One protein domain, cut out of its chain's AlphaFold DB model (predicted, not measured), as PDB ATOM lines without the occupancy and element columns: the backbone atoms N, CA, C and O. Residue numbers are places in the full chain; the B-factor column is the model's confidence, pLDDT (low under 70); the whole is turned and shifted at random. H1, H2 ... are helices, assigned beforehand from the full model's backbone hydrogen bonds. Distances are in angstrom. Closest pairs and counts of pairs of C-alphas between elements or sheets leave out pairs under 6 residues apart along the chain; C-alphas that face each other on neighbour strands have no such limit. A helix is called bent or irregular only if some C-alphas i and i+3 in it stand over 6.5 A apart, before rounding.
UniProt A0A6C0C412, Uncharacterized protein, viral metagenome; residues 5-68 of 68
ATOM      1  N   SER A   5     297.872 198.931 262.238       83.50
ATOM      2  CA  SER A   5     298.245 200.351 262.172       83.50
ATOM      3  C   SER A   5     297.378 201.236 263.072       83.50
ATOM      4  O   SER A   5     297.903 202.095 263.779       83.50
ATOM      5  N   THR A   6     296.067 200.982 263.111       85.19
ATOM      6  CA  THR A   6     295.131 201.703 263.986       85.19
ATOM      7  C   THR A   6     295.459 201.457 265.460       85.19
ATOM      8  O   THR A   6     295.526 202.405 266.239       85.19
ATOM      9  N   ARG A   7     295.733 200.200 265.840       90.56
ATOM     10  CA  ARG A   7     296.098 199.840 267.223       90.56
ATOM     11  C   ARG A   7     297.406 200.502 267.658       90.56
ATOM     12  O   ARG A   7     297.477 201.044 268.755       90.56
ATOM     13  N   ILE A   8     298.419 200.517 266.788       90.00
ATOM     14  CA  ILE A   8     299.689 201.210 267.054       90.00
ATOM     15  C   ILE A   8     299.458 202.715 267.244       90.00
ATOM     16  O   ILE A   8     300.053 203.315 268.137       90.00
ATOM     17  N   GLY A   9     298.587 203.330 266.436       89.31
ATOM     18  CA  GLY A   9     298.192 204.731 266.609       89.31
ATOM     19  C   GLY A   9     297.597 204.996 267.993       89.31
ATOM     20  O   GLY A   9     298.026 205.921 268.678       89.31
ATOM     21  N   TRP A  10     296.683 204.139 268.450       91.56
ATOM     22  CA  TRP A  10     296.082 204.243 269.784       91.56
ATOM     23  C   TRP A  10     297.102 204.084 270.911       91.56
ATOM     24  O   TRP A  10     297.128 204.909 271.819       91.56
ATOM     25  N   LEU A  11     297.999 203.097 270.823       92.88
ATOM     26  CA  LEU A  11     299.076 202.926 271.804       92.88
ATOM     27  C   LEU A  11     299.975 204.166 271.876       92.88
ATOM     28  O   LEU A  11     300.332 204.616 272.963       92.88
ATOM     29  N   LYS A  12     300.323 204.762 270.731       93.00
ATOM     30  CA  LYS A  12     301.118 205.998 270.701       93.00
ATOM     31  C   LYS A  12     300.362 207.174 271.312       93.00
ATOM     32  O   LYS A  12     300.952 207.909 272.093       93.00
ATOM     33  N   MET A  13     299.070 207.313 271.016       93.75
ATOM     34  CA  MET A  13     298.204 208.337 271.604       93.75
ATOM     35  C   MET A  13     298.155 208.233 273.134       93.75
ATOM     36  O   MET A  13     298.312 209.248 273.808       93.75
ATOM     37  N   MET A  14     297.979 207.025 273.680       92.44
ATOM     38  CA  MET A  14     297.939 206.798 275.131       92.44
ATOM     39  C   MET A  14     299.250 207.179 275.829       92.44
ATOM     40  O   MET A  14     299.234 207.589 276.983       92.44
ATOM     41  N   ASN A  15     300.379 207.085 275.124       92.38
ATOM     42  CA  ASN A  15     301.687 207.472 275.649       92.38
ATOM     43  C   ASN A  15     301.962 208.987 275.589       92.38
ATOM     44  O   ASN A  15     302.967 209.443 276.135       92.38
ATOM     45  N   VAL A  16     301.101 209.786 274.944       92.00
ATOM     46  CA  VAL A  16     301.235 211.249 274.950       92.00
ATOM     47  C   VAL A  16     300.775 211.774 276.308       92.00
ATOM     48  O   VAL A  16     299.581 211.750 276.618       92.00
ATOM     49  N   LYS A  17     301.715 212.263 277.117       89.69
ATOM     50  CA  LYS A  17     301.438 212.841 278.438       89.69
ATOM     51  C   LYS A  17     301.016 214.303 278.315       89.69
ATOM     52  O   LYS A  17     301.347 214.974 277.342       89.69
ATOM     53  N   ASN A  18     300.269 214.796 279.300       84.88
ATOM     54  CA  ASN A  18     300.060 216.235 279.424       84.88
ATOM     55  C   ASN A  18     301.354 216.884 279.925       84.88
ATOM     56  O   ASN A  18     302.009 216.363 280.824       84.88
ATOM     57  N   CYS A  19     301.706 218.006 279.317       82.06
ATOM     58  CA  CYS A  19     302.681 218.959 279.819       82.06
ATOM     59  C   CYS A  19     302.001 219.939 280.782       82.06
ATOM     60  O   CYS A  19     300.777 220.078 280.775       82.06
ATOM     61  N   SER A  20     302.792 220.640 281.591       79.44
ATOM     62  CA  SER A  20     302.276 221.635 282.543       79.44
ATOM     63  C   SER A  20     302.018 223.006 281.908       79.44
ATOM     64  O   SER A  20     301.512 223.905 282.572       79.44
ATOM     65  N   LYS A  21     302.367 223.188 280.626       76.06
ATOM     66  CA  LYS A  21     302.199 224.461 279.924       76.06
ATOM     67  C   LYS A  21     300.735 224.780 279.663       76.06
ATOM     68  O   LYS A  21     299.993 223.947 279.148       76.06
ATOM     69  N   ILE A  22     300.364 226.024 279.941       80.69
ATOM     70  CA  ILE A  22     299.069 226.600 279.585       80.69
ATOM     71  C   ILE A  22     299.309 227.574 278.432       80.69
ATOM     72  O   ILE A  22     300.127 228.482 278.556       80.69
ATOM     73  N   ILE A  23     298.633 227.365 277.305       77.88
ATOM     74  CA  ILE A  23     298.722 228.229 276.119       77.88
ATOM     75  C   ILE A  23     297.298 228.660 275.777       77.88
ATOM     76  O   ILE A  23     296.431 227.805 275.585       77.88
ATOM     77  N   ASP A  24     297.047 229.970 275.756       79.31
ATOM     78  CA  ASP A  24     295.728 230.565 275.482       79.31
ATOM     79  C   ASP A  24     294.598 229.971 276.346       79.31
ATOM     80  O   ASP A  24     293.521 229.632 275.860       79.31
ATOM     81  N   GLY A  25     294.875 229.759 277.638       80.12
ATOM     82  CA  GLY A  25     293.922 229.180 278.594       80.12
ATOM     83  C   GLY A  25     293.716 227.664 278.474       80.12
ATOM     84  O   GLY A  25     292.997 227.089 279.287       80.12
ATOM     85  N   ASN A  26     294.368 226.993 277.519       80.38
ATOM     86  CA  ASN A  26     294.304 225.541 277.363       80.38
ATOM     87  C   ASN A  26     295.510 224.863 278.010       80.38
ATOM     88  O   ASN A  26     296.658 225.233 277.757       80.38
ATOM     89  N   VAL A  27     295.258 223.821 278.802       82.62
ATOM     90  CA  VAL A  27     296.315 222.989 279.388       82.62
ATOM     91  C   VAL A  27     296.871 222.057 278.313       82.62
ATOM     92  O   VAL A  27     296.182 221.178 277.809       82.62
ATOM     93  N   CYS A  28     298.140 222.246 277.972       84.69
ATOM     94  CA  CYS A  28     298.912 221.452 277.025       84.69
ATOM     95  C   CYS A  28     298.240 221.170 275.663       84.69
ATOM     96  O   CYS A  28     298.143 220.011 275.238       84.69
ATOM     97  N   PRO A  29     297.848 222.200 274.892       88.62
ATOM     98  CA  PRO A  29     297.178 221.998 273.604       88.62
ATOM     99  C   PRO A  29     298.057 221.263 272.577       88.62
ATOM    100  O   PRO A  29     297.558 220.641 271.635       88.62
ATOM    101  N   CYS A  30     299.379 221.280 272.767       90.31
ATOM    102  CA  CYS A  30     300.334 220.522 271.968       90.31
ATOM    103  C   CYS A  30     300.198 218.996 272.160       90.31
ATOM    104  O   CYS A  30     300.320 218.251 271.185       90.31
ATOM    105  N   ALA A  31     299.880 218.520 273.373       92.44
ATOM    106  CA  ALA A  31     299.594 217.105 273.624       92.44
ATOM    107  C   ALA A  31     298.298 216.678 272.928       92.44
ATOM    108  O   ALA A  31     298.283 215.672 272.216       92.44
ATOM    109  N   ASP A  32     297.233 217.469 273.048       91.81
ATOM    110  CA  ASP A  32     295.955 217.169 272.393       91.81
ATOM    111  C   ASP A  32     296.052 217.177 270.872       91.81
ATOM    112  O   ASP A  32     295.503 216.298 270.198       91.81
ATOM    113  N   THR A  33     296.815 218.118 270.317       92.00
ATOM    114  CA  THR A  33     297.108 218.154 268.883       92.00
ATOM    115  C   THR A  33     297.782 216.858 268.434       92.00
ATOM    116  O   THR A  33     297.356 216.246 267.451       92.00
ATOM    117  N   LEU A  34     298.790 216.386 269.174       94.25
ATOM    118  CA  LEU A  34     299.491 215.148 268.843       94.25
ATOM    119  C   LEU A  34     298.592 213.907 268.982       94.25
ATOM    120  O   LEU A  34     298.611 213.038 268.108       94.25
ATOM    121  N   ARG A  35     297.747 213.838 270.019       94.31
ATOM    122  CA  ARG A  35     296.757 212.756 270.178       94.31
ATOM    123  C   ARG A  35     295.810 212.685 268.981       94.31
ATOM    124  O   ARG A  35     295.620 211.610 268.412       94.31
ATOM    125  N   ARG A  36     295.276 213.828 268.538       92.56
ATOM    126  CA  ARG A  36     294.401 213.909 267.354       92.56
ATOM    127  C   ARG A  36     295.103 213.438 266.081       92.56
ATOM    128  O   ARG A  36     294.484 212.758 265.262       92.56
ATOM    129  N   LEU A  37     296.392 213.744 265.918       92.31
ATOM    130  CA  LEU A  37     297.178 213.257 264.781       92.31
ATOM    131  C   LEU A  37     297.314 211.729 264.787       92.31
ATOM    132  O   LEU A  37     297.127 211.111 263.742       92.31
ATOM    133  N   TYR A  38     297.557 211.105 265.943       93.00
ATOM    134  CA  TYR A  38     297.612 209.641 266.049       93.00
ATOM    135  C   TYR A  38     296.265 208.948 265.804       93.00
ATOM    136  O   TYR A  38     296.239 207.811 265.335       93.00
ATOM    137  N   LEU A  39     295.153 209.632 266.082       90.19
ATOM    138  CA  LEU A  39     293.797 209.157 265.791       90.19
ATOM    139  C   LEU A  39     293.344 209.431 264.347       90.19
ATOM    140  O   LEU A  39     292.303 208.925 263.921       90.19
ATOM    141  N   THR A  40     294.097 210.228 263.584       87.81
ATOM    142  CA  THR A  40     293.719 210.622 262.223       87.81
ATOM    143  C   THR A  40     293.805 209.426 261.280       87.81
ATOM    144  O   THR A  40     294.881 208.894 261.014       87.81
ATOM    145  N   LYS A  41     292.658 209.027 260.723       80.94
ATOM    146  CA  LYS A  41     292.593 207.995 259.683       80.94
ATOM    147  C   LYS A  41     292.871 208.593 258.298       80.94
ATOM    148  O   LYS A  41     292.374 209.687 258.013       80.94
ATOM    149  N   PRO A  42     293.584 207.873 257.412       73.56
ATOM    150  CA  PRO A  42     293.698 208.272 256.017       73.56
ATOM    151  C   PRO A  42     292.322 208.349 255.364       73.56
ATOM    152  O   PRO A  42     291.554 207.389 255.374       73.56
ATOM    153  N   ARG A  43     291.994 209.517 254.805       79.62
ATOM    154  CA  ARG A  43     290.850 209.669 253.894       79.62
ATOM    155  C   ARG A  43     291.247 209.155 252.506       79.62
ATOM    156  O   ARG A  43     292.432 209.151 252.195       79.62
ATOM    157  N   ARG A  44     290.269 208.799 251.656       70.88
ATOM    158  CA  ARG A  44     290.488 208.243 250.296       70.88
ATOM    159  C   ARG A  44     291.559 208.978 249.465       70.88
ATOM    160  O   ARG A  44     292.268 208.329 248.713       70.88
ATOM    161  N   ASN A  45     291.731 210.290 249.661       70.69
ATOM    162  CA  ASN A  45     292.668 211.127 248.892       70.69
ATOM    163  C   ASN A  45     293.906 211.581 249.694       70.69
ATOM    164  O   ASN A  45     294.653 212.455 249.256       70.69
ATOM    165  N   GLN A  46     294.110 211.060 250.904       72.75
ATOM    166  CA  GLN A  46     295.193 211.473 251.789       72.75
ATOM    167  C   GLN A  46     296.203 210.335 251.916       72.75
ATOM    168  O   GLN A  46     295.904 209.297 252.499       72.75
ATOM    169  N   SER A  47     297.408 210.532 251.375       80.00
ATOM    170  CA  SER A  47     298.445 209.507 251.460       80.00
ATOM    171  C   SER A  47     298.863 209.269 252.911       80.00
ATOM    172  O   SER A  47     299.036 210.213 253.690       80.00
ATOM    173  N   GLU A  48     299.089 208.004 253.269       80.50
ATOM    174  CA  GLU A  48     299.625 207.634 254.585       80.50
ATOM    175  C   GLU A  48     300.935 208.372 254.893       80.50
ATOM    176  O   GLU A  48     301.205 208.739 256.036       80.50
ATOM    177  N   LEU A  49     301.723 208.667 253.853       85.31
ATOM    178  CA  LEU A  49     302.967 209.422 253.952       85.31
ATOM    179  C   LEU A  49     302.747 210.852 254.473       85.31
ATOM    180  O   LEU A  49     303.525 211.340 255.292       85.31
ATOM    181  N   ARG A  50     301.667 211.523 254.044       86.38
ATOM    182  CA  ARG A  50     301.309 212.860 254.545       86.38
ATOM    183  C   ARG A  50     300.927 212.813 256.021       86.38
ATOM    184  O   ARG A  50     301.304 213.711 256.769       86.38
ATOM    185  N   ILE A  51     300.221 211.771 256.455       86.50
ATOM    186  CA  ILE A  51     299.836 211.597 257.864       86.50
ATOM    187  C   ILE A  51     301.071 211.319 258.718       86.50
ATOM    188  O   ILE A  51     301.253 211.978 259.739       86.50
ATOM    189  N   LYS A  52     301.970 210.433 258.263       88.44
ATOM    190  CA  LYS A  52     303.257 210.177 258.929       88.44
ATOM    191  C   LYS A  52     304.074 211.460 259.101       88.44
ATOM    192  O   LYS A  52     304.467 211.764 260.222       88.44
ATOM    193  N   ARG A  53     304.230 212.270 258.045       91.62
ATOM    194  CA  ARG A  53     304.930 213.567 258.133       91.62
ATOM    195  C   ARG A  53     304.281 214.522 259.137       91.62
ATOM    196  O   ARG A  53     304.983 215.161 259.915       91.62
ATOM    197  N   ARG A  54     302.947 214.617 259.157       92.00
ATOM    198  CA  ARG A  54     302.237 215.459 260.139       92.00
ATOM    199  C   ARG A  54     302.466 214.977 261.568       92.00
ATOM    200  O   ARG A  54     302.686 215.807 262.442       92.00
ATOM    201  N   ILE A  55     302.454 213.664 261.794       92.94
ATOM    202  CA  ILE A  55     302.772 213.069 263.096       92.94
ATOM    203  C   ILE A  55     304.207 213.420 263.504       92.94
ATOM    204  O   ILE A  55     304.411 213.864 264.625       92.94
ATOM    205  N   GLU A  56     305.194 213.280 262.619       94.38
ATOM    206  CA  GLU A  56     306.595 213.618 262.920       94.38
ATOM    207  C   GLU A  56     306.774 215.091 263.311       94.38
ATOM    208  O   GLU A  56     307.456 215.396 264.294       94.38
ATOM    209  N   ILE A  57     306.132 216.004 262.578       94.75
ATOM    210  CA  ILE A  57     306.124 217.436 262.905       94.75
ATOM    211  C   ILE A  57     305.448 217.666 264.262       94.75
ATOM    212  O   ILE A  57     306.012 218.350 265.117       94.75
ATOM    213  N   GLY A  58     304.290 217.042 264.494       93.69
ATOM    214  CA  GLY A  58     303.562 217.127 265.759       93.69
ATOM    215  C   GLY A  58     304.371 216.607 266.949       93.69
ATOM    216  O   GLY A  58     304.361 217.227 268.006       93.69
ATOM    217  N   VAL A  59     305.141 215.524 266.782       94.12
ATOM    218  CA  VAL A  59     306.044 215.002 267.823       94.12
ATOM    219  C   VAL A  59     307.138 216.013 268.151       94.12
ATOM    220  O   VAL A  59     307.435 216.223 269.326       94.12
ATOM    221  N   LYS A  60     307.739 216.658 267.143       93.31
ATOM    222  CA  LYS A  60     308.756 217.698 267.373       93.31
ATOM    223  C   LYS A  60     308.170 218.891 268.133       93.31
ATOM    224  O   LYS A  60     308.796 219.363 269.077       93.31
ATOM    225  N   GLN A  61     306.977 219.345 267.754       90.06
ATOM    226  CA  GLN A  61     306.278 220.443 268.431       90.06
ATOM    227  C   GLN A  61     305.898 220.080 269.870       90.06
ATOM    228  O   GLN A  61     306.159 220.858 270.783       90.06
ATOM    229  N   TYR A  62     305.355 218.880 270.087       91.94
ATOM    230  CA  TYR A  62     305.050 218.366 271.421       91.94
ATOM    231  C   TYR A  62     306.299 218.303 272.302       91.94
ATOM    232  O   TYR A  62     306.256 218.774 273.428       91.94
ATOM    233  N   LYS A  63     307.427 217.784 271.797       90.19
ATOM    234  CA  LYS A  63     308.675 217.706 272.574       90.19
ATOM    235  C   LYS A  63     309.189 219.077 273.005       90.19
ATOM    236  O   LYS A  63     309.612 219.211 274.144       90.19
ATOM    237  N   LYS A  64     309.132 220.077 272.120       87.06
ATOM    238  CA  LYS A  64     309.463 221.469 272.464       87.06
ATOM    239  C   LYS A  64     308.549 221.989 273.574       87.06
ATOM    240  O   LYS A  64     309.009 222.368 274.636       87.06
ATOM    241  N   CYS A  65     307.243 221.849 273.375       84.94
ATOM    242  CA  CYS A  65     306.216 222.251 274.334       84.94
ATOM    243  C   CYS A  65     306.279 221.510 275.687       84.94
ATOM    244  O   CYS A  65     305.828 222.042 276.690       84.94
ATOM    245  N   TYR A  66     306.784 220.276 275.721       84.12
ATOM    246  CA  TYR A  66     306.884 219.475 276.942       84.12
ATOM    247  C   TYR A  66     308.176 219.747 277.730       84.12
ATOM    248  O   TYR A  66     308.158 219.638 278.952       84.12
ATOM    249  N   ASN A  67     309.287 220.046 277.045       78.00
ATOM    250  CA  ASN A  67     310.608 220.223 277.664       78.00
ATOM    251  C   ASN A  67     310.983 221.687 277.948       78.00
ATOM    252  O   ASN A  67     311.888 221.922 278.743       78.00
ATOM    253  N   GLU A  68     310.354 222.646 277.271       57.94
ATOM    254  CA  GLU A  68     310.395 224.075 277.622       57.94
ATOM    255  C   GLU A  68     309.262 224.410 278.589       57.94
ATOM    256  O   GLU A  68     309.366 225.420 279.308       57.94
TER     257      GLU A  68
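AT A GLANCE: This is residues 5 to 68 of the 68 residues of an uncharacterized protein of viral metagenome (UniProt A0A6C0C412). Three helices run side by side, up and down, along one long axis, with H2 packed on both H1 and H3. H1 and H3 do not meet, and their centres make an open triangle with that of H2. A long loop, residues 15 to 28, folds the chain back from H1 to H2, and at the other end of H2 residues 43 to 49 stick out. The printed part has 64 residues with three named helices in the order H1, H2, H3 and no named strand, an all-helix domain. It is compact, with a radius of gyration of the C-alphas of 12.3 A, yet elongated, with spans of 36 by 19 by 18 A.

HOW THE PARTS SIT: H1, residues 5 to 14, touches H2, residues 29 to 39, and the closest C-alphas are those of Met 13 and Arg 35, 4.9 A apart. The two run opposite ways at a shallow tilt of 21 degrees, a helical hairpin, with centres 11.8 A apart. H2 touches H3, residues 48 to 67, and the closest C-alphas are those of Cys 30 and Tyr 62, 5.2 A apart. These two also form a helical hairpin, opposite ways at a shallow tilt of 26 degrees, with centres 9.0 A apart. H1 and H3 are apart. In the backbones of H1, H2 and H3 every O i to N i+4 pair is within hydrogen-bond range. Between H1 and H2, residues 22 to 23 pair with residues 26 to 27, antiparallel, in stretches too short to be named strands.

IN THESE COORDINATES: H1 begins at C-alpha 5, at (298.245, 200.351, 262.172), and measures 14.5 A from first to last C-alpha. H2 begins at Pro 29, with its C-alpha at (297.178, 221.998, 273.604), and measures 15.4 A to Leu 39. H3 is the longest helix, with 20 residues from Glu 48 to Asn 67 and 28.5 A between its first and last C-alphas, and it ends at C-alpha 67, at (310.608, 220.223, 277.664). None of the three is bent.

THE WHOLE: The two C-alphas farthest apart are those of Arg 44 and Glu 68, 37.3 A. The printed part runs from residue 5 to residue 68, the chain's last, and has no cut. The link from H1 to H2 has 14 residues and is long, while the link from H2 to H3 has 8 residues and is short. Residues 43 to 49, of which 48 to 49 belong to H3, stand free. The mean pLDDT of the printed part is 86.4, and residue 68 is under 70 in this predicted model.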